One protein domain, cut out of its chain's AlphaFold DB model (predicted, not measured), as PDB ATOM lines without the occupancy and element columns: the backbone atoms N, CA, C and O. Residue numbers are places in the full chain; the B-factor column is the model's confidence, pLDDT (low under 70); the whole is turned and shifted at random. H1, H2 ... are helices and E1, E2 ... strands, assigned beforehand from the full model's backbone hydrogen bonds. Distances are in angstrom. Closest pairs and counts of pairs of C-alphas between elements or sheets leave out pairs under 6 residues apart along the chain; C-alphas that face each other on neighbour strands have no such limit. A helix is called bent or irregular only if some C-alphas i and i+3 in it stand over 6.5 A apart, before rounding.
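This is residues 6 to 172 of the 172 residues of the protein "DUF2779 domain-containing protein" of Nitrospirae bacterium GWC2_42_7 (UniProt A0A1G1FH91). A two-stranded hairpin, E1 and E2, packs on the middle of one very long helix, H7; H6 folds back along the first part of H7, and H5 packs on its later part. H1 stands between the strands and a helical hairpin, H2 and H3, which makes the far side, while H4 lies out toward H5. The printed part has 167 residues with two antiparallel strands and seven helices, in the order E1 E2 H1 H2 H3 H4 H5 H6 H7, mostly helix. It is compact, with a radius of gyration of the C-alphas of 17.0 A and spans of 48 by 38 by 30 A.

Start at the hairpin of E1, residues 6 to 9, and E2, residues 17 to 21: N 7 and O 19 are 2.8 A apart and N 19 and O 7 2.9 A, within hydrogen-bond range. From E1 go on to H7, residues 140 to 170: the closest C-alphas of the two, those of Ser 6 and Lys 155, are 5.6 A apart. H6, residues 124 to 136, touches residues 142 to 150 of H7 alone, closest at the C-alphas of Met 134 and Arg 143, 4.9 A; this helical hairpin has a shallow tilt of 26 degrees, opposite ways. H5, residues 103 to 110, touches residues 157 to 167 of H7 alone, closest at the C-alphas of Leu 107 and Ala 160, 6.2 A, at a steep tilt of 49 degrees. Near E2 is H1, residues 29 to 40, with the C-alphas of Phe 21 and Leu 33 closest, 6.7 A. H1 is close to but not clearly touching H2, residues 52 to 65: the closest C-alphas, of Ile 34 and Phe 62, are 7.4 A apart. H2 and H3, residues 67 to 78, form a helical hairpin at a shallow tilt of 15 degrees, closest at the C-alphas of Lys 63 and Ser 70, 5.3 A. H4, residues 84 to 88, is close to but not clearly touching H5, with the C-alphas of Met 84 and Leu 103 closest, 7.7 A. Every O i to N i+4 pair is within hydrogen-bond range in H2, H4 and H6, against 7 of 8 in H1, 6 of 8 in H3, 2 of 4 in H5 and 26 of 27 in H7.

Find C-alpha 6 at (4.285, 21.695, 20.462), where E1 begins; E1 is 9.9 A long and E2 14.1 A. H1 is 16.5 A, H2 20.3 A, H3 17.2 A, H4 6.2 A, H5 10.5 A and H6 18.5 A. H3 is irregular: C-alphas 68 and 71 are 7.8 A apart. Find C-alpha 140 at (-3.205, 24.386, 42.043); from there H7 runs 44.7 A to C-alpha 170 at (16.623, 35.888, 3.692).

The C-alphas farthest apart, of Glu 138 and Asn 172, are 52.1 A apart. The printed part has no cut; the links H1 to H2, H4 to H5 and H5 to H6 are long. Look for pLDDT under 70 at residues 26 and 172.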
ATOM      1  N   SER A   6       4.634  20.438  21.115       96.88
ATOM      2  CA  SER A   6       4.285  21.695  20.462       96.88
ATOM      3  C   SER A   6       4.432  21.500  18.957       96.88
ATOM      4  O   SER A   6       5.324  20.780  18.513       96.88
ATOM      5  N   LEU A   7       3.553  22.116  18.172       97.00
ATOM      6  CA  LEU A   7       3.532  22.019  16.719       97.00
ATOM      7  C   LEU A   7       3.182  23.383  16.127       97.00
ATOM      8  O   LEU A   7       2.038  23.828  16.177       97.00
ATOM      9  N   HIS A   8       4.178  24.035  15.539       97.31
ATOM     10  CA  HIS A   8       3.947  25.156  14.639       97.31
ATOM     11  C   HIS A   8       3.788  24.623  13.216       97.31
ATOM     12  O   HIS A   8       4.595  23.803  12.774       97.31
ATOM     13  N   TYR A   9       2.763  25.079  12.503       95.06
ATOM     14  CA  TYR A   9       2.494  24.643  11.135       95.06
ATOM     15  C   TYR A   9       2.008  25.797  10.262       95.06
ATOM     16  O   TYR A   9       1.417  26.768  10.736       95.06
ATOM     17  N   ILE A  10       2.291  25.675   8.968       91.88
ATOM     18  CA  ILE A  10       1.921  26.636   7.936       91.88
ATOM     19  C   ILE A  10       1.308  25.835   6.790       91.88
ATOM     20  O   ILE A  10       1.961  24.961   6.218       91.88
ATOM     21  N   GLU A  11       0.063  26.137   6.432       87.88
ATOM     22  CA  GLU A  11      -0.513  25.685   5.165       87.88
ATOM     23  C   GLU A  11      -0.091  26.651   4.048       87.88
ATOM     24  O   GLU A  11       0.190  27.830   4.287       87.88
ATOM     25  N   LYS A  12      -0.047  26.175   2.802       81.31
ATOM     26  CA  LYS A  12       0.427  26.972   1.664       81.31
ATOM     27  C   LYS A  12      -0.365  28.283   1.527       81.31
ATOM     28  O   LYS A  12      -1.544  28.258   1.193       81.31
ATOM     29  N   GLY A  13       0.314  29.417   1.720       80.12
ATOM     30  CA  GLY A  13      -0.281  30.756   1.612       80.12
ATOM     31  C   GLY A  13      -1.119  31.187   2.821       80.12
ATOM     32  O   GLY A  13      -1.868  32.152   2.712       80.12
ATOM     33  N   SER A  14      -1.013  30.475   3.944       88.50
ATOM     34  CA  SER A  14      -1.692  30.805   5.199       88.50
ATOM     35  C   SER A  14      -0.730  31.373   6.244       88.50
ATOM     36  O   SER A  14       0.490  31.315   6.086       88.50
ATOM     37  N   GLU A  15      -1.296  31.917   7.318       92.44
ATOM     38  CA  GLU A  15      -0.544  32.364   8.488       92.44
ATOM     39  C   GLU A  15      -0.029  31.186   9.326       92.44
ATOM     40  O   GLU A  15      -0.568  30.077   9.293       92.44
ATOM     41  N   LEU A  16       1.012  31.452  10.115       94.75
ATOM     42  CA  LEU A  16       1.560  30.508  11.081       94.75
ATOM     43  C   LEU A  16       0.531  30.203  12.175       94.75
ATOM     44  O   LEU A  16       0.094  31.096  12.900       94.75
ATOM     45  N   LYS A  17       0.198  28.923  12.334       96.12
ATOM     46  CA  LYS A  17      -0.691  28.422  13.386       96.12
ATOM     47  C   LYS A  17       0.088  27.556  14.377       96.12
ATOM     48  O   LYS A  17       1.207  27.113  14.103       96.12
ATOM     49  N   HIS A  18      -0.508  27.323  15.545       97.00
ATOM     50  CA  HIS A  18       0.125  26.599  16.647       97.00
ATOM     51  C   HIS A  18      -0.864  25.652  17.333       97.00
ATOM     52  O   HIS A  18      -1.966  26.059  17.695       97.00
ATOM     53  N   HIS A  19      -0.442  24.401  17.515       96.38
ATOM     54  CA  HIS A  19      -1.085  23.405  18.365       96.38
ATOM     55  C   HIS A  19      -0.115  22.966  19.460       96.38
ATOM     56  O   HIS A  19       1.094  22.878  19.247       96.38
ATOM     57  N   GLU A  20      -0.647  22.648  20.631       96.44
ATOM     58  CA  GLU A  20       0.129  22.147  21.759       96.44
ATOM     59  C   GLU A  20      -0.691  21.151  22.571       96.44
ATOM     60  O   GLU A  20      -1.924  21.179  22.576       96.44
ATOM     61  N   PHE A  21       0.006  20.271  23.279       95.44
ATOM     62  CA  PHE A  21      -0.604  19.347  24.219       95.44
ATOM     63  C   PHE A  21       0.281  19.197  25.443       95.44
ATOM     64  O   PHE A  21       1.465  18.890  25.325       95.44
ATOM     65  N   LEU A  22      -0.336  19.336  26.610       94.25
ATOM     66  CA  LEU A  22       0.238  19.008  27.906       94.25
ATOM     67  C   LEU A  22      -0.912  18.490  28.785       94.25
ATOM     68  O   LEU A  22      -1.920  19.202  28.913       94.25
ATOM     69  N   PRO A  23      -0.811  17.288  29.378       90.44
ATOM     70  CA  PRO A  23      -1.881  16.710  30.186       90.44
ATOM     71  C   PRO A  23      -2.172  17.589  31.406       90.44
ATOM     72  O   PRO A  23      -1.293  18.289  31.910       90.44
ATOM     73  N   SER A  24      -3.426  17.591  31.847       76.94
ATOM     74  CA  SER A  24      -3.880  18.319  33.040       76.94
ATOM     75  C   SER A  24      -4.044  17.419  34.267       76.94
ATOM     76  O   SER A  24      -4.243  17.929  35.368       76.94
ATOM     77  N   ASN A  25      -3.986  16.100  34.082       75.19
ATOM     78  CA  ASN A  25      -4.232  15.086  35.097       75.19
ATOM     79  C   ASN A  25      -3.091  14.056  35.166       75.19
ATOM     80  O   ASN A  25      -2.228  14.007  34.293       75.19
ATOM     81  N   GLU A  26      -3.103  13.236  36.217       68.00
ATOM     82  CA  GLU A  26      -2.095  12.197  36.499       68.00
ATOM     83  C   GLU A  26      -2.237  10.932  35.628       68.00
ATOM     84  O   GLU A  26      -1.457   9.989  35.762       68.00
ATOM     85  N   ASP A  27      -3.223  10.897  34.729       79.38
ATOM     86  CA  ASP A  27      -3.415   9.770  33.821       79.38
ATOM     87  C   ASP A  27      -2.254   9.650  32.829       79.38
ATOM     88  O   ASP A  27      -1.585  10.623  32.480       79.38
ATOM     89  N   ASP A  28      -2.055   8.441  32.306       84.44
ATOM     90  CA  ASP A  28      -1.059   8.184  31.271       84.44
ATOM     91  C   ASP A  28      -1.288   9.086  30.036       84.44
ATOM     92  O   ASP A  28      -2.244   8.875  29.273       84.44
ATOM     93  N   PRO A  29      -0.395  10.062  29.773       90.12
ATOM     94  CA  PRO A  29      -0.621  11.052  28.729       90.12
ATOM     95  C   PRO A  29      -0.383  10.482  27.334       90.12
ATOM     96  O   PRO A  29      -0.806  11.080  26.345       90.12
ATOM     97  N   ARG A  30       0.277   9.322  27.224       91.31
ATOM     98  CA  ARG A  30       0.779   8.782  25.956       91.31
ATOM     99  C   ARG A  30      -0.335   8.560  24.942       91.31
ATOM    100  O   ARG A  30      -0.185   8.938  23.782       91.31
ATOM    101  N   LYS A  31      -1.462   7.987  25.379       91.19
ATOM    102  CA  LYS A  31      -2.600   7.676  24.498       91.19
ATOM    103  C   LYS A  31      -3.286   8.938  23.977       91.19
ATOM    104  O   LYS A  31      -3.666   8.994  22.810       91.19
ATOM    105  N   GLN A  32      -3.456   9.942  24.835       92.44
ATOM    106  CA  GLN A  32      -4.060  11.214  24.436       92.44
ATOM    107  C   GLN A  32      -3.126  11.981  23.498       92.44
ATOM    108  O   GLN A  32      -3.558  12.421  22.434       92.44
ATOM    109  N   LEU A  33      -1.840  12.046  23.854       94.31
ATOM    110  CA  LEU A  33      -0.797  12.706  23.080       94.31
ATOM    111  C   LEU A  33      -0.752  12.166  21.652       94.31
ATOM    112  O   LEU A  33      -0.905  12.942  20.710       94.31
ATOM    113  N   ILE A  34      -0.599  10.847  21.481       94.50
ATOM    114  CA  ILE A  34      -0.474  10.253  20.145       94.50
ATOM    115  C   ILE A  34      -1.757  10.422  19.326       94.50
ATOM    116  O   ILE A  34      -1.689  10.776  18.155       94.50
ATOM    117  N   ASN A  35      -2.932  10.251  19.938       93.62
ATOM    118  CA  ASN A  35      -4.215  10.402  19.250       93.62
ATOM    119  C   ASN A  35      -4.406  11.822  18.697       93.62
ATOM    120  O   ASN A  35      -4.878  11.983  17.574       93.62
ATOM    121  N   ILE A  36      -4.042  12.850  19.469       94.75
ATOM    122  CA  ILE A  36      -4.151  14.239  19.011       94.75
ATOM    123  C   ILE A  36      -3.059  14.526  17.975       94.75
ATOM    124  O   ILE A  36      -3.370  14.983  16.883       94.75
ATOM    125  N   LEU A  37      -1.802  14.168  18.252       95.25
ATOM    126  CA  LEU A  37      -0.680  14.413  17.339       95.25
ATOM    127  C   LEU A  37      -0.916  13.810  15.942       95.25
ATOM    128  O   LEU A  37      -0.645  14.450  14.928       95.25
ATOM    129  N   MET A  38      -1.465  12.595  15.880       94.69
ATOM    130  CA  MET A  38      -1.784  11.916  14.620       94.69
ATOM    131  C   MET A  38      -2.968  12.545  13.870       94.69
ATOM    132  O   MET A  38      -3.129  12.281  12.680       94.69
ATOM    133  N   LYS A  39      -3.799  13.366  14.521       93.88
ATOM    134  CA  LYS A  39      -4.859  14.142  13.858       93.88
ATOM    135  C   LYS A  39      -4.346  15.473  13.328       93.88
ATOM    136  O   LYS A  39      -4.736  15.858  12.233       93.88
ATOM    137  N   GLU A  40      -3.466  16.133  14.078       94.31
ATOM    138  CA  GLU A  40      -2.937  17.451  13.711       94.31
ATOM    139  C   GLU A  40      -1.924  17.380  12.561       94.31
ATOM    140  O   GLU A  40      -1.909  18.236  11.675       94.31
ATOM    141  N   ILE A  41      -1.075  16.345  12.525       94.25
ATOM    142  CA  ILE A  41      -0.112  16.188  11.432       94.25
ATOM    143  C   ILE A  41      -0.821  15.596  10.211       94.25
ATOM    144  O   ILE A  41      -1.221  14.428  10.197       94.25
ATOM    145  N   SER A  42      -0.953  16.416   9.169       91.00
ATOM    146  CA  SER A  42      -1.499  16.005   7.873       91.00
ATOM    147  C   SER A  42      -0.622  14.959   7.186       91.00
ATOM    148  O   SER A  42       0.603  14.942   7.338       91.00
ATOM    149  N   ASP A  43      -1.244  14.104   6.382       87.69
ATOM    150  CA  ASP A  43      -0.516  13.097   5.620       87.69
ATOM    151  C   ASP A  43       0.388  13.777   4.574       87.69
ATOM    152  O   ASP A  43      -0.012  14.735   3.913       87.69
ATOM    153  N   ASN A  44       1.622  13.283   4.423       86.25
ATOM    154  CA  ASN A  44       2.667  13.858   3.558       86.25
ATOM    155  C   ASN A  44       3.153  15.268   3.946       86.25
ATOM    156  O   ASN A  44       3.811  15.932   3.141       86.25
ATOM    157  N   ALA A  45       2.865  15.739   5.163       91.88
ATOM    158  CA  ALA A  45       3.445  16.981   5.659       91.88
ATOM    159  C   ALA A  45       4.979  16.877   5.744       91.88
ATOM    160  O   ALA A  45       5.524  15.867   6.191       91.88
ATOM    161  N   CYS A  46       5.682  17.944   5.353       94.06
ATOM    162  CA  CYS A  46       7.102  18.089   5.661       94.06
ATOM    163  C   CYS A  46       7.231  18.418   7.149       94.06
ATOM    164  O   CYS A  46       6.766  19.471   7.587       94.06
ATOM    165  N   VAL A  47       7.840  17.521   7.923       96.19
ATOM    166  CA  VAL A  47       7.983  17.699   9.371       96.19
ATOM    167  C   VAL A  47       9.390  18.173   9.675       96.19
ATOM    168  O   VAL A  47      10.362  17.611   9.184       96.19
ATOM    169  N   LEU A  48       9.514  19.210  10.492       96.00
ATOM    170  CA  LEU A  48      10.803  19.748  10.896       96.00
ATOM    171  C   LEU A  48      11.070  19.405  12.357       96.00
ATOM    172  O   LEU A  48      10.219  19.643  13.210       96.00
ATOM    173  N   ALA A  49      12.257  18.879  12.642       97.00
ATOM    174  CA  ALA A  49      12.694  18.591  13.999       97.00
ATOM    175  C   ALA A  49      14.179  18.913  14.150       97.00
ATOM    176  O   ALA A  49      15.004  18.421  13.382       97.00
ATOM    177  N   TRP A  50      14.526  19.706  15.162       96.06
ATOM    178  CA  TRP A  50      15.915  19.941  15.538       96.06
ATOM    179  C   TRP A  50      16.421  18.736  16.323       96.06
ATOM    180  O   TRP A  50      15.868  18.433  17.377       96.06
ATOM    181  N   ASN A  51      17.468  18.061  15.842       95.31
ATOM    182  CA  ASN A  51      17.889  16.750  16.356       95.31
ATOM    183  C   ASN A  51      16.836  15.655  16.111       95.31
ATOM    184  O   ASN A  51      16.358  14.993  17.038       95.31
ATOM    185  N   LYS A  52      16.504  15.423  14.835       95.81
ATOM    186  CA  LYS A  52      15.441  14.490  14.430       95.81
ATOM    187  C   LYS A  52      15.614  13.079  14.980       95.81
ATOM    188  O   LYS A  52      14.629  12.398  15.222       95.81
ATOM    189  N   THR A  53      16.848  12.626  15.212       95.38
ATOM    190  CA  THR A  53      17.112  11.283  15.749       95.38
ATOM    191  C   THR A  53      16.442  11.070  17.108       95.38
ATOM    192  O   THR A  53      15.982   9.964  17.392       95.38
ATOM    193  N   PHE A  54      16.354  12.116  17.936       94.06
ATOM    194  CA  PHE A  54      15.647  12.052  19.212       94.06
ATOM    195  C   PHE A  54      14.132  11.893  19.012       94.06
ATOM    196  O   PHE A  54      13.540  10.973  19.579       94.06
ATOM    197  N   GLU A  55      13.529  12.728  18.163       95.44
ATOM    198  CA  GLU A  55      12.088  12.693  17.874       95.44
ATOM    199  C   GLU A  55      11.665  11.392  17.178       95.44
ATOM    200  O   GLU A  55      10.683  10.760  17.566       95.44
ATOM    201  N   GLU A  56      12.455  10.910  16.214       95.94
ATOM    202  CA  GLU A  56      12.262   9.598  15.588       95.94
ATOM    203  C   GLU A  56      12.286   8.470  16.628       95.94
ATOM    204  O   GLU A  56      11.506   7.521  16.535       95.94
ATOM    205  N   GLY A  57      13.173   8.558  17.625       95.75
ATOM    206  CA  GLY A  57      13.236   7.606  18.731       95.75
ATOM    207  C   GLY A  57      11.947   7.595  19.553       95.75
ATOM    208  O   GLY A  57      11.387   6.526  19.801       95.75
ATOM    209  N   ARG A  58      11.430   8.776  19.911       94.56
ATOM    210  CA  ARG A  58      10.163   8.920  20.649       94.56
ATOM    211  C   ARG A  58       8.968   8.399  19.853       94.56
ATOM    212  O   ARG A  58       8.135   7.677  20.394       94.56
ATOM    213  N   LEU A  59       8.908   8.691  18.556       95.06
ATOM    214  CA  LEU A  59       7.867   8.171  17.669       95.06
ATOM    215  C   LEU A  59       7.931   6.642  17.527       95.06
ATOM    216  O   LEU A  59       6.899   5.973  17.566       95.06
ATOM    217  N   LYS A  60       9.130   6.057  17.431       95.31
ATOM    218  CA  LYS A  60       9.310   4.594  17.390       95.31
ATOM    219  C   LYS A  60       8.880   3.909  18.689       95.31
ATOM    220  O   LYS A  60       8.350   2.803  18.624       95.31
ATOM    221  N   GLU A  61       9.055   4.547  19.844       94.69
ATOM    222  CA  GLU A  61       8.504   4.055  21.116       94.69
ATOM    223  C   GLU A  61       6.970   4.036  21.087       94.69
ATOM    224  O   GLU A  61       6.365   3.030  21.456       94.69
ATOM    225  N   PHE A  62       6.329   5.087  20.555       93.62
ATOM    226  CA  PHE A  62       4.873   5.104  20.380       93.62
ATOM    227  C   PHE A  62       4.368   3.967  19.490       93.62
ATOM    228  O   PHE A  62       3.322   3.404  19.802       93.62
ATOM    229  N   LYS A  63       5.116   3.561  18.453       93.19
ATOM    230  CA  LYS A  63       4.753   2.387  17.633       93.19
ATOM    231  C   LYS A  63       4.664   1.096  18.447       93.19
ATOM    232  O   LYS A  63       3.838   0.244  18.142       93.19
ATOM    233  N   GLN A  64       5.518   0.932  19.461       92.56
ATOM    234  CA  GLN A  64       5.514  -0.269  20.302       92.56
ATOM    235  C   GLN A  64       4.275  -0.326  21.200       92.56
ATOM    236  O   GLN A  64       3.768  -1.409  21.476       92.56
ATOM    237  N   TRP A  65       3.791   0.831  21.656       92.56
ATOM    238  CA  TRP A  65       2.627   0.924  22.541       92.56
ATOM    239  C   TRP A  65       1.294   1.011  21.791       92.56
ATOM    240  O   TRP A  65       0.298   0.482  22.275       92.56
ATOM    241  N   PHE A  66       1.278   1.656  20.623       94.06
ATOM    242  CA  PHE A  66       0.082   1.923  19.821       94.06
ATOM    243  C   PHE A  66       0.331   1.509  18.366       94.06
ATOM    244  O   PHE A  66       0.566   2.361  17.497       94.06
ATOM    245  N   PRO A  67       0.317   0.195  18.082       94.06
ATOM    246  CA  PRO A  67       0.620  -0.317  16.755       94.06
ATOM    247  C   PRO A  67      -0.352   0.202  15.687       94.06
ATOM    248  O   PRO A  67       0.049   0.268  14.524       94.06
ATOM    249  N   GLU A  68      -1.566   0.645  16.054       95.62
ATOM    250  CA  GLU A  68      -2.539   1.226  15.120       95.62
ATOM    251  C   GLU A  68      -2.040   2.479  14.377       95.62
ATOM    252  O   GLU A  68      -2.502   2.752  13.273       95.62
ATOM    253  N   TYR A  69      -1.075   3.223  14.932       95.31
ATOM    254  CA  TYR A  69      -0.525   4.431  14.299       95.31
ATOM    255  C   TYR A  69       0.765   4.171  13.511       95.31
ATOM    256  O   TYR A  69       1.373   5.113  13.005       95.31
ATOM    257  N   SER A  70       1.207   2.913  13.391       94.69
ATOM    258  CA  SER A  70       2.530   2.570  12.851       94.69
ATOM    259  C   SER A  70       2.789   3.123  11.451       94.69
ATOM    260  O   SER A  70       3.834   3.732  11.234       94.69
ATOM    261  N   GLU A  71       1.841   2.952  10.526       94.75
ATOM    262  CA  GLU A  71       1.985   3.417   9.138       94.75
ATOM    263  C   GLU A  71       2.097   4.943   9.062       94.75
ATOM    264  O   GLU A  71       2.957   5.484   8.362       94.75
ATOM    265  N   LYS A  72       1.266   5.651   9.836       95.38
ATOM    266  CA  LYS A  72       1.291   7.113   9.886       95.38
ATOM    267  C   LYS A  72       2.581   7.633  10.515       95.38
ATOM    268  O   LYS A  72       3.179   8.571   9.995       95.38
ATOM    269  N   ILE A  73       3.046   6.995  11.588       95.62
ATOM    270  CA  ILE A  73       4.326   7.327  12.215       95.62
ATOM    271  C   ILE A  73       5.481   7.141  11.222       95.62
ATOM    272  O   ILE A  73       6.346   8.010  11.132       95.62
ATOM    273  N   ASP A  74       5.489   6.055  10.445       95.31
ATOM    274  CA  ASP A  74       6.528   5.826   9.434       95.31
ATOM    275  C   ASP A  74       6.500   6.896   8.337       95.31
ATOM    276  O   ASP A  74       7.553   7.399   7.940       95.31
ATOM    277  N   SER A  75       5.310   7.313   7.897       95.81
ATOM    278  CA  SER A  75       5.155   8.433   6.959       95.81
ATOM    279  C   SER A  75       5.732   9.742   7.515       95.81
ATOM    280  O   SER A  75       6.474  10.441   6.821       95.81
ATOM    281  N   ILE A  76       5.461  10.052   8.788       96.06
ATOM    282  CA  ILE A  76       5.994  11.241   9.470       96.06
ATOM    283  C   ILE A  76       7.521  11.189   9.554       96.06
ATOM    284  O   ILE A  76       8.188  12.158   9.198       96.06
ATOM    285  N   ILE A  77       8.084  10.055   9.983       95.81
ATOM    286  CA  ILE A  77       9.535   9.862  10.105       95.81
ATOM    287  C   ILE A  77      10.222  10.027   8.744       95.81
ATOM    288  O   ILE A  77      11.235  10.719   8.643       95.81
ATOM    289  N   ASN A  78       9.659   9.441   7.686       95.44
ATOM    290  CA  ASN A  78      10.231   9.511   6.342       95.44
ATOM    291  C   ASN A  78      10.215  10.934   5.758       95.44
ATOM    292  O   ASN A  78      11.111  11.292   4.993       95.44
ATOM    293  N   ASN A  79       9.232  11.752   6.139       96.12
ATOM    294  CA  ASN A  79       9.116  13.144   5.705       96.12
ATOM    295  C   ASN A  79       9.803  14.145   6.650       96.12
ATOM    296  O   ASN A  79       9.739  15.355   6.412       96.12
ATOM    297  N   MET A  80      10.482  13.665   7.698       96.81
ATOM    298  CA  MET A  80      11.137  14.518   8.680       96.81
ATOM    299  C   MET A  80      12.473  15.076   8.169       96.81
ATOM    300  O   MET A  80      13.326  14.357   7.635       96.81
ATOM    301  N   ARG A  81      12.686  16.374   8.376       96.69
ATOM    302  CA  ARG A  81      13.897  17.123   8.030       96.69
ATOM    303  C   ARG A  81      14.526  17.698   9.293       96.69
ATOM    304  O   ARG A  81      13.822  18.117  10.207       96.69
ATOM    305  N   ASP A  82      15.854  17.728   9.316       96.69
ATOM    306  CA  ASP A  82      16.634  18.256  10.434       96.69
ATOM    307  C   ASP A  82      17.592  19.340   9.935       96.69
ATOM    308  O   ASP A  82      18.464  19.029   9.119       96.69
ATOM    309  N   PRO A  83      17.446  20.597  10.387       94.88
ATOM    310  CA  PRO A  83      18.406  21.661  10.102       94.88
ATOM    311  C   PRO A  83      19.716  21.531  10.884       94.88
ATOM    312  O   PRO A  83      20.745  22.033  10.436       94.88
ATOM    313  N   MET A  84      19.708  20.865  12.044       95.81
ATOM    314  CA  MET A  84      20.850  20.806  12.961       95.81
ATOM    315  C   MET A  84      22.155  20.322  12.296       95.81
ATOM    316  O   MET A  84      23.206  20.901  12.591       95.81
ATOM    317  N   PRO A  85      22.158  19.311  11.397       95.69
ATOM    318  CA  PRO A  85      23.367  18.873  10.711       95.69
ATOM    319  C   PRO A  85      24.097  19.982   9.952       95.69
ATOM    320  O   PRO A  85      25.320  19.965   9.987       95.69
ATOM    321  N   LEU A  86      23.391  20.955   9.359       94.19
ATOM    322  CA  LEU A  86      23.997  22.070   8.610       94.19
ATOM    323  C   LEU A  86      24.865  22.964   9.509       94.19
ATOM    324  O   LEU A  86      25.927  23.440   9.113       94.19
ATOM    325  N   PHE A  87      24.427  23.165  10.753       95.69
ATOM    326  CA  PHE A  87      25.187  23.906  11.760       95.69
ATOM    327  C   PHE A  87      26.323  23.061  12.339       95.69
ATOM    328  O   PHE A  87      27.412  23.565  12.612       95.69
ATOM    329  N   ARG A  88      26.093  21.752  12.500       95.19
ATOM    330  CA  ARG A  88      27.090  20.811  13.023       95.19
ATOM    331  C   ARG A  88      28.270  20.620  12.065       95.19
ATOM    332  O   ARG A  88      29.407  20.562  12.529       95.19
ATOM    333  N   SER A  89      28.015  20.510  10.760       95.38
ATOM    334  CA  SER A  89      29.044  20.435   9.709       95.38
ATOM    335  C   SER A  89      29.720  21.780   9.442       95.38
ATOM    336  O   SER A  89      30.795  21.795   8.847       95.38
ATOM    337  N   LYS A  90      29.142  22.881   9.948       93.94
ATOM    338  CA  LYS A  90      29.549  24.273   9.699       93.94
ATOM    339  C   LYS A  90      29.310  24.739   8.260       93.94
ATOM    340  O   LYS A  90      29.921  25.721   7.847       93.94
ATOM    341  N   ASP A  91      28.400  24.090   7.534       92.94
ATOM    342  CA  ASP A  91      27.906  24.606   6.249       92.94
ATOM    343  C   ASP A  91      27.213  25.963   6.449       92.94
ATOM    344  O   ASP A  91      27.308  26.856   5.611       92.94
ATOM    345  N   ILE A  92      26.576  26.138   7.614       91.44
ATOM    346  CA  ILE A  92      26.098  27.423   8.123       91.44
ATOM    347  C   ILE A  92      26.814  27.690   9.445       91.44
ATOM    348  O   ILE A  92      26.658  26.939  10.410       91.44
ATOM    349  N   TYR A  93      27.612  28.758   9.502       92.06
ATOM    350  CA  TYR A  93      28.383  29.079  10.697       92.06
ATOM    351  C   TYR A  93      28.517  30.580  10.932       92.06
ATOM    352  O   TYR A  93      28.814  31.354  10.027       92.06
ATOM    353  N   HIS A  94      28.377  30.963  12.199       93.06
ATOM    354  CA  HIS A  94      28.703  32.289  12.699       93.06
ATOM    355  C   HIS A  94      29.678  32.155  13.871       93.06
ATOM    356  O   HIS A  94      29.557  31.242  14.689       93.06
ATOM    357  N   TRP A  95      30.645  33.066  13.981       93.00
ATOM    358  CA  TRP A  95      31.718  32.974  14.979       93.00
ATOM    359  C   TRP A  95      31.200  32.954  16.428       93.00
ATOM    360  O   TRP A  95      31.781  32.269  17.267       93.00
ATOM    361  N   GLN A  96      30.071  33.620  16.705       94.38
ATOM    362  CA  GLN A  96      29.430  33.631  18.030       94.38
ATOM    363  C   GLN A  96      28.857  32.272  18.456       94.38
ATOM    364  O   GLN A  96      28.612  32.072  19.640       94.38
ATOM    365  N   LEU A  97      28.681  31.319  17.531       94.25
ATOM    366  CA  LEU A  97      28.243  29.966  17.881       94.25
ATOM    367  C   LEU A  97      29.302  29.209  18.692       94.25
ATOM    368  O   LEU A  97      28.959  28.264  19.397       94.25
ATOM    369  N   ASN A  98      30.581  29.594  18.583       93.06
ATOM    370  CA  ASN A  98      31.706  28.963  19.280       93.06
ATOM    371  C   ASN A  98      31.704  27.421  19.165       93.06
ATOM    372  O   ASN A  98      31.881  26.691  20.139       93.06
ATOM    373  N   GLY A  99      31.419  26.915  17.961       92.12
ATOM    374  CA  GLY A  99      31.301  25.478  17.681       92.12
ATOM    375  C   GLY A  99      30.006  24.804  18.157       92.12
ATOM    376  O   GLY A  99      29.830  23.611  17.914       92.12
ATOM    377  N   SER A 100      29.092  25.530  18.802       94.56
ATOM    378  CA  SER A 100      27.776  25.015  19.169       94.56
ATOM    379  C   SER A 100      26.813  24.980  17.983       94.56
ATOM    380  O   SER A 100      26.852  25.820  17.091       94.56
ATOM    381  N   TYR A 101      25.910  24.007  18.013       95.25
ATOM    382  CA  TYR A 101      24.854  23.790  17.023       95.25
ATOM    383  C   TYR A 101      23.518  23.447  17.703       95.25
ATOM    384  O   TYR A 101      22.607  22.895  17.088       95.25
ATOM    385  N   SER A 102      23.401  23.715  19.009       94.56
ATOM    386  CA  SER A 102      22.131  23.549  19.715       94.56
ATOM    387  C   SER A 102      21.169  24.666  19.319       94.56
ATOM    388  O   SER A 102      21.597  25.803  19.121       94.56
ATOM    389  N   LEU A 103      19.871  24.362  19.258       95.56
ATOM    390  CA  LEU A 103      18.834  25.334  18.910       95.56
ATOM    391  C   LEU A 103      18.933  26.616  19.754       95.56
ATOM    392  O   LEU A 103      18.856  27.719  19.226       95.56
ATOM    393  N   LYS A 104      19.210  26.464  21.052       93.12
ATOM    394  CA  LYS A 104      19.312  27.562  22.026       93.12
ATOM    395  C   LYS A 104      20.481  28.498  21.792       93.12
ATOM    396  O   LYS A 104      20.388  29.666  22.144       93.12
ATOM    397  N   ASN A 105      21.565  27.983  21.221       94.75
ATOM    398  CA  ASN A 105      22.737  28.788  20.898       94.75
ATOM    399  C   ASN A 105      22.647  29.347  19.479       94.75
ATOM    400  O   ASN A 105      23.144  30.438  19.227       94.75
ATOM    401  N   VAL A 106      21.998  28.627  18.559       96.44
ATOM    402  CA  VAL A 106      21.796  29.095  17.185       96.44
ATOM    403  C   VAL A 106      20.769  30.222  17.118       96.44
ATOM    404  O   VAL A 106      21.028  31.222  16.451       96.44
ATOM    405  N   LEU A 107      19.638  30.090  17.819       96.88
ATOM    406  CA  LEU A 107      18.541  31.057  17.785       96.88
ATOM    407  C   LEU A 107      18.999  32.503  18.048       96.88
ATOM    408  O   LEU A 107      18.836  33.311  17.140       96.88
ATOM    409  N   PRO A 108      19.626  32.849  19.191       96.62
ATOM    410  CA  PRO A 108      20.003  34.234  19.483       96.62
ATOM    411  C   PRO A 108      21.124  34.767  18.581       96.62
ATOM    412  O   PRO A 108      21.345  35.971  18.522       96.62
ATOM    413  N   VAL A 109      21.861  33.896  17.885       95.88
ATOM    414  CA  VAL A 109      22.900  34.329  16.943       95.88
ATOM    415  C   VAL A 109      22.298  34.728  15.597       95.88
ATOM    416  O   VAL A 109      22.774  35.677  14.980       95.88
ATOM    417  N   LEU A 110      21.258  34.028  15.137       95.19
ATOM    418  CA  LEU A 110      20.578  34.349  13.876       95.19
ATOM    419  C   LEU A 110      19.419  35.338  14.048       95.19
ATOM    420  O   LEU A 110      19.134  36.110  13.133       95.19
ATOM    421  N   VAL A 111      18.768  35.314  15.209       96.44
ATOM    422  CA  VAL A 111      17.569  36.086  15.553       96.44
ATOM    423  C   VAL A 111      17.792  36.717  16.941       96.44
ATOM    424  O   VAL A 111      17.306  36.188  17.943       96.44
ATOM    425  N   PRO A 112      18.595  37.798  17.044       94.31
ATOM    426  CA  PRO A 112      19.058  38.356  18.323       94.31
ATOM    427  C   PRO A 112      17.955  38.828  19.276       94.31
ATOM    428  O   PRO A 112      18.181  38.943  20.479       94.31
ATOM    429  N   GLU A 113      16.762  39.098  18.757       94.69
ATOM    430  CA  GLU A 113      15.570  39.458  19.518       94.69
ATOM    431  C   GLU A 113      14.910  38.267  20.239       94.69
ATOM    432  O   GLU A 113      13.997  38.471  21.041       94.69
ATOM    433  N   MET A 114      15.353  37.030  19.982       95.44
ATOM    434  CA  MET A 114      14.812  35.816  20.592       95.44
ATOM    435  C   MET A 114      15.886  35.009  21.318       95.44
ATOM    436  O   MET A 114      16.942  34.686  20.779       95.44
ATOM    437  N   SER A 115      15.589  34.607  22.553       94.25
ATOM    438  CA  SER A 115      16.459  33.728  23.329       94.25
ATOM    439  C   SER A 115      15.671  32.924  24.363       94.25
ATOM    440  O   SER A 115      14.484  33.154  24.587       94.25
ATOM    441  N   TYR A 116      16.360  31.985  25.008       92.00
ATOM    442  CA  TYR A 116      15.825  31.179  26.106       92.00
ATOM    443  C   TYR A 116      16.147  31.769  27.490       92.00
ATOM    444  O   TYR A 116      15.825  31.144  28.495       92.00
ATOM    445  N   ALA A 117      16.808  32.934  27.559       88.75
ATOM    446  CA  ALA A 117      17.371  33.473  28.801       88.75
ATOM    447  C   ALA A 117      16.311  33.818  29.862       88.75
ATOM    448  O   ALA A 117      16.585  33.699  31.052       88.75
ATOM    449  N   ASP A 118      15.100  34.181  29.431       86.25
ATOM    450  CA  ASP A 118      13.997  34.595  30.309       86.25
ATOM    451  C   ASP A 118      12.998  33.457  30.601       86.25
ATOM    452  O   ASP A 118      11.821  33.703  30.901       86.25
ATOM    453  N   LEU A 119      13.415  32.197  30.429       87.50
ATOM    454  CA  LEU A 119      12.577  31.029  30.695       87.50
ATOM    455  C   LEU A 119      12.980  30.326  31.990       87.50
ATOM    456  O   LEU A 119      14.139  29.971  32.180       87.50
ATOM    457  N   GLU A 120      11.986  30.049  32.834       81.56
ATOM    458  CA  GLU A 120      12.146  29.240  34.052       81.56
ATOM    459  C   GLU A 120      12.523  27.788  33.725       81.56
ATOM    460  O   GLU A 120      13.326  27.176  34.423       81.56
ATOM    461  N   VAL A 121      11.986  27.253  32.624       83.00
ATOM    462  CA  VAL A 121      12.393  25.974  32.037       83.00
ATOM    463  C   VAL A 121      13.181  26.272  30.776       83.00
ATOM    464  O   VAL A 121      12.630  26.781  29.803       83.00
ATOM    465  N   SER A 122      14.471  25.947  30.785       81.69
ATOM    466  CA  SER A 122      15.362  26.268  29.672       81.69
ATOM    467  C   SER A 122      16.031  25.053  29.049       81.69
ATOM    468  O   SER A 122      16.802  25.232  28.111       81.69
ATOM    469  N   ASP A 123      15.777  23.824  29.517       88.88
ATOM    470  CA  ASP A 123      16.219  22.594  28.856       88.88
ATOM    471  C   ASP A 123      15.347  21.361  29.093       88.88
ATOM    472  O   ASP A 123      14.436  21.371  29.913       88.88
ATOM    473  N   GLY A 124      15.616  20.296  28.328       82.19
ATOM    474  CA  GLY A 124      14.810  19.077  28.350       82.19
ATOM    475  C   GLY A 124      14.897  18.287  29.660       82.19
ATOM    476  O   GLY A 124      13.931  17.624  30.024       82.19
ATOM    477  N   GLY A 125      16.017  18.367  30.384       87.56
ATOM    478  CA  GLY A 125      16.146  17.770  31.714       87.56
ATOM    479  C   GLY A 125      15.332  18.548  32.745       87.56
ATOM    480  O   GLY A 125      14.565  17.951  33.499       87.56
ATOM    481  N   MET A 126      15.422  19.881  32.711       89.38
ATOM    482  CA  MET A 126      14.576  20.761  33.525       89.38
ATOM    483  C   MET A 126      13.092  20.546  33.227       89.38
ATOM    484  O   MET A 126      12.305  20.427  34.157       89.38
ATOM    485  N   ALA A 127      12.711  20.423  31.953       91.19
ATOM    486  CA  ALA A 127      11.326  20.186  31.552       91.19
ATOM    487  C   ALA A 127      10.788  18.852  32.088       91.19
ATOM    488  O   ALA A 127       9.650  18.783  32.547       91.19
ATOM    489  N   ALA A 128      11.601  17.790  32.071       92.06
ATOM    490  CA  ALA A 128      11.211  16.501  32.637       92.06
ATOM    491  C   ALA A 128      10.998  16.577  34.159       92.06
ATOM    492  O   ALA A 128      10.017  16.029  34.659       92.06
ATOM    493  N   ASN A 129      11.879  17.276  34.884       93.12
ATOM    494  CA  ASN A 129      11.741  17.470  36.330       93.12
ATOM    495  C   ASN A 129      10.527  18.339  36.672       93.12
ATOM    496  O   ASN A 129       9.724  17.953  37.514       93.12
ATOM    497  N   ALA A 130      10.352  19.455  35.964       93.62
ATOM    498  CA  ALA A 130       9.208  20.345  36.114       93.62
ATOM    499  C   ALA A 130       7.887  19.606  35.843       93.62
ATOM    500  O   ALA A 130       6.917  19.773  36.570       93.62
ATOM    501  N   TYR A 131       7.843  18.715  34.849       93.25
ATOM    502  CA  TYR A 131       6.664  17.877  34.631       93.25
ATOM    503  C   TYR A 131       6.361  16.955  35.822       93.25
ATOM    504  O   TYR A 131       5.200  16.831  36.207       93.25
ATOM    505  N   ILE A 132       7.383  16.330  36.421       91.69
ATOM    506  CA  ILE A 132       7.220  15.489  37.620       91.69
ATOM    507  C   ILE A 132       6.705  16.325  38.800       91.69
ATOM    508  O   ILE A 132       5.794  15.899  39.502       91.69
ATOM    509  N   GLU A 133       7.244  17.524  38.992       92.62
ATOM    510  CA  GLU A 133       6.803  18.459  40.029       92.62
ATOM    511  C   GLU A 133       5.345  18.897  39.817       92.62
ATOM    512  O   GLU A 133       4.533  18.831  40.737       92.62
ATOM    513  N   MET A 134       4.971  19.225  38.573       93.44
ATOM    514  CA  MET A 134       3.609  19.612  38.191       93.44
ATOM    515  C   MET A 134       2.570  18.534  38.534       93.44
ATOM    516  O   MET A 134       1.466  18.869  38.965       93.44
ATOM    517  N   ILE A 135       2.894  17.251  38.328       91.19
ATOM    518  CA  ILE A 135       1.973  16.144  38.640       91.19
ATOM    519  C   ILE A 135       1.969  15.768  40.128       91.19
ATOM    520  O   ILE A 135       1.025  15.128  40.570       91.19
ATOM    521  N   GLN A 136       3.002  16.136  40.892       91.31
ATOM    522  CA  GLN A 136       3.121  15.804  42.317       91.31
ATOM    523  C   GLN A 136       2.586  16.898  43.242       91.31
ATOM    524  O   GLN A 136       2.188  16.592  44.366       91.31
ATOM    525  N   THR A 137       2.590  18.161  42.810       91.88
ATOM    526  CA  THR A 137       2.121  19.263  43.656       91.88
ATOM    527  C   THR A 137       0.603  19.224  43.851       91.88
ATOM    528  O   THR A 137      -0.174  19.061  42.902       91.88
ATOM    529  N   GLU A 138       0.168  19.412  45.097       91.62
ATOM    530  CA  GLU A 138      -1.238  19.604  45.469       91.62
ATOM    531  C   GLU A 138      -1.672  21.078  45.335       91.62
ATOM    532  O   GLU A 138      -2.873  21.365  45.306       91.62
ATOM    533  N   ASP A 139      -0.724  22.019  45.214       94.69
ATOM    534  CA  ASP A 139      -1.020  23.441  45.037       94.69
ATOM    535  C   ASP A 139      -1.396  23.733  43.577       94.69
ATOM    536  O   ASP A 139      -0.577  23.710  42.656       94.69
ATOM    537  N   ALA A 140      -2.672  24.057  43.361       93.38
ATOM    538  CA  ALA A 140      -3.205  24.386  42.043       93.38
ATOM    539  C   ALA A 140      -2.527  25.606  41.394       93.38
ATOM    540  O   ALA A 140      -2.446  25.677  40.167       93.38
ATOM    541  N   LYS A 141      -2.048  26.572  42.188       95.38
ATOM    542  CA  LYS A 141      -1.365  27.763  41.675       95.38
ATOM    543  C   LYS A 141       0.039  27.419  41.195       95.38
ATOM    544  O   LYS A 141       0.412  27.839  40.102       95.38
ATOM    545  N   GLU A 142       0.786  26.655  41.985       94.56
ATOM    546  CA  GLU A 142       2.117  26.164  41.611       94.56
ATOM    547  C   GLU A 142       2.038  25.277  40.364       94.56
ATOM    548  O   GLU A 142       2.760  25.499  39.391       94.56
ATOM    549  N   ARG A 143       1.069  24.352  40.330       94.81
ATOM    550  CA  ARG A 143       0.793  23.511  39.159       94.81
ATOM    551  C   ARG A 143       0.603  24.338  37.893       94.81
ATOM    552  O   ARG A 143       1.192  24.024  36.861       94.81
ATOM    553  N   GLU A 144      -0.216  25.386  37.962       94.62
ATOM    554  CA  GLU A 144      -0.487  26.244  36.809       94.62
ATOM    555  C   GLU A 144       0.746  27.057  36.390       94.62
ATOM    556  O   GLU A 144       0.998  27.211  35.198       94.62
ATOM    557  N   GLN A 145       1.562  27.524  37.339       95.38
ATOM    558  CA  GLN A 145       2.818  28.217  37.029       95.38
ATOM    559  C   GLN A 145       3.780  27.313  36.251       95.38
ATOM    560  O   GLN A 145       4.237  27.686  35.168       95.38
ATOM    561  N   ILE A 146       4.010  26.094  36.745       95.19
ATOM    562  CA  ILE A 146       4.876  25.116  36.078       95.19
ATOM    563  C   ILE A 146       4.315  24.754  34.700       95.19
ATOM    564  O   ILE A 146       5.056  24.690  33.714       95.19
ATOM    565  N   ARG A 147       2.993  24.569  34.603       95.38
ATOM    566  CA  ARG A 147       2.309  24.298  33.337       95.38
ATOM    567  C   ARG A 147       2.600  25.388  32.305       95.38
ATOM    568  O   ARG A 147       3.002  25.072  31.186       95.38
ATOM    569  N   GLN A 148       2.440  26.658  32.673       95.81
ATOM    570  CA  GLN A 148       2.707  27.781  31.772       95.81
ATOM    571  C   GLN A 148       4.186  27.872  31.380       95.81
ATOM    572  O   GLN A 148       4.491  28.138  30.215       95.81
ATOM    573  N   ALA A 149       5.110  27.591  32.303       95.75
ATOM    574  CA  ALA A 149       6.539  27.541  32.003       95.75
ATOM    575  C   ALA A 149       6.877  26.442  30.975       95.75
ATOM    576  O   ALA A 149       7.575  26.709  29.991       95.75
ATOM    577  N   LEU A 150       6.320  25.235  31.142       96.19
ATOM    578  CA  LEU A 150       6.480  24.117  30.204       96.19
ATOM    579  C   LEU A 150       5.905  24.436  28.820       96.19
ATOM    580  O   LEU A 150       6.547  24.159  27.801       96.19
ATOM    581  N   LEU A 151       4.703  25.015  28.759       96.44
ATOM    582  CA  LEU A 151       4.068  25.410  27.498       96.44
ATOM    583  C   LEU A 151       4.898  26.479  26.778       96.44
ATOM    584  O   LEU A 151       5.211  26.321  25.599       96.44
ATOM    585  N   LYS A 152       5.344  27.519  27.495       96.38
ATOM    586  CA  LYS A 152       6.174  28.597  26.934       96.38
ATOM    587  C   LYS A 152       7.491  28.069  26.362       96.38
ATOM    588  O   LYS A 152       7.854  28.443  25.247       96.38
ATOM    589  N   TYR A 153       8.179  27.185  27.089       95.56
ATOM    590  CA  TYR A 153       9.423  26.559  26.633       95.56
ATOM    591  C   TYR A 153       9.215  25.714  25.368       95.56
ATOM    592  O   TYR A 153       9.879  25.935  24.355       95.56
ATOM    593  N   CYS A 154       8.246  24.796  25.387       95.62
ATOM    594  CA  CYS A 154       7.992  23.898  24.259       95.62
ATOM    595  C   CYS A 154       7.496  24.658  23.012       95.62
ATOM    596  O   CYS A 154       7.888  24.360  21.878       95.62
ATOM    597  N   LYS A 155       6.685  25.704  23.217       97.19
ATOM    598  CA  LYS A 155       6.271  26.621  22.154       97.19
ATOM    599  C   LYS A 155       7.470  27.323  21.524       97.19
ATOM    600  O   LYS A 155       7.554  27.376  20.294       97.19
ATOM    601  N   LEU A 156       8.405  27.818  22.338       96.94
ATOM    602  CA  LEU A 156       9.605  28.484  21.840       96.94
ATOM    603  C   LEU A 156      10.480  27.538  21.008       96.94
ATOM    604  O   LEU A 156      10.934  27.963  19.954       96.94
ATOM    605  N   ASP A 157      10.646  26.269  21.400       95.31
ATOM    606  CA  ASP A 157      11.438  25.289  20.632       95.31
ATOM    607  C   ASP A 157      10.964  25.160  19.176       95.31
ATOM    608  O   ASP A 157      11.756  25.168  18.234       95.31
ATOM    609  N   THR A 158       9.653  25.104  18.962       96.88
ATOM    610  CA  THR A 158       9.109  24.996  17.599       96.88
ATOM    611  C   THR A 158       9.079  26.329  16.855       96.88
ATOM    612  O   THR A 158       9.374  26.357  15.661       96.88
ATOM    613  N   LEU A 159       8.803  27.440  17.545       97.56
ATOM    614  CA  LEU A 159       8.844  28.771  16.937       97.56
ATOM    615  C   LEU A 159      10.267  29.159  16.513       97.56
ATOM    616  O   LEU A 159      10.462  29.743  15.450       97.56
ATOM    617  N   ALA A 160      11.266  28.796  17.318       97.25
ATOM    618  CA  ALA A 160      12.674  29.045  17.047       97.25
ATOM    619  C   ALA A 160      13.102  28.446  15.705       97.25
ATOM    620  O   ALA A 160      13.776  29.111  14.922       97.25
ATOM    621  N   MET A 161      12.662  27.221  15.395       96.75
ATOM    622  CA  MET A 161      12.961  26.597  14.105       96.75
ATOM    623  C   MET A 161      12.332  27.350  12.928       96.75
ATOM    624  O   MET A 161      12.985  27.509  11.899       96.75
ATOM    625  N   VAL A 162      11.098  27.845  13.080       96.25
ATOM    626  CA  VAL A 162      10.434  28.669  12.053       96.25
ATOM    627  C   VAL A 162      11.242  29.941  11.802       96.25
ATOM    628  O   VAL A 162      11.578  30.235  10.660       96.25
ATOM    629  N   LYS A 163      11.628  30.649  12.869       97.12
ATOM    630  CA  LYS A 163      12.391  31.902  12.778       97.12
ATOM    631  C   LYS A 163      13.796  31.722  12.224       97.12
ATOM    632  O   LYS A 163      14.241  32.529  11.414       97.12
ATOM    633  N   ILE A 164      14.468  30.631  12.584       96.06
ATOM    634  CA  ILE A 164      15.749  30.274  11.975       96.06
ATOM    635  C   ILE A 164      15.569  30.020  10.476       96.06
ATOM    636  O   ILE A 164      16.339  30.558   9.690       96.06
ATOM    637  N   LEU A 165      14.560  29.249  10.057       94.31
ATOM    638  CA  LEU A 165      14.324  29.001   8.633       94.31
ATOM    639  C   LEU A 165      13.998  30.279   7.857       94.31
ATOM    640  O   LEU A 165      14.586  30.485   6.800       94.31
ATOM    641  N   GLU A 166      13.113  31.135   8.378       94.50
ATOM    642  CA  GLU A 166      12.833  32.460   7.803       94.50
ATOM    643  C   GLU A 166      14.141  33.226   7.585       94.50
ATOM    644  O   GLU A 166      14.406  33.695   6.478       94.50
ATOM    645  N   LYS A 167      15.021  33.242   8.596       94.81
ATOM    646  CA  LYS A 167      16.303  33.932   8.484       94.81
ATOM    647  C   LYS A 167      17.228  33.327   7.433       94.81
ATOM    648  O   LYS A 167      17.883  34.061   6.700       94.81
ATOM    649  N   LEU A 168      17.280  31.999   7.338       91.75
ATOM    650  CA  LEU A 168      18.085  31.311   6.329       91.75
ATOM    651  C   LEU A 168      17.582  31.577   4.904       91.75
ATOM    652  O   LEU A 168      18.397  31.648   3.987       91.75
ATOM    653  N   TYR A 169      16.272  31.752   4.706       90.69
ATOM    654  CA  TYR A 169      15.718  32.140   3.407       90.69
ATOM    655  C   TYR A 169      16.079  33.575   3.010       90.69
ATOM    656  O   TYR A 169      16.290  33.816   1.830       90.69
ATOM    657  N   GLU A 170      16.188  34.505   3.962       91.69
ATOM    658  CA  GLU A 170      16.623  35.888   3.692       91.69
ATOM    659  C   GLU A 170      18.102  36.002   3.293       91.69
ATOM    660  O   GLU A 170      18.512  37.006   2.714       91.69
ATOM    661  N   MET A 171      18.923  35.015   3.660       83.00
ATOM    662  CA  MET A 171      20.364  35.009   3.389       83.00
ATOM    663  C   MET A 171      20.726  34.458   1.998       83.00
ATOM    664  O   MET A 171      21.895  34.539   1.619       83.00
ATOM    665  N   ASN A 172      19.752  33.905   1.268       57.78
ATOM    666  CA  ASN A 172      19.888  33.388  -0.101       57.78
ATOM    667  C   ASN A 172      19.325  34.372  -1.130       57.78
ATOM    668  O   ASN A 172      19.892  34.415  -2.245       57.78
TER     669      ASN A 172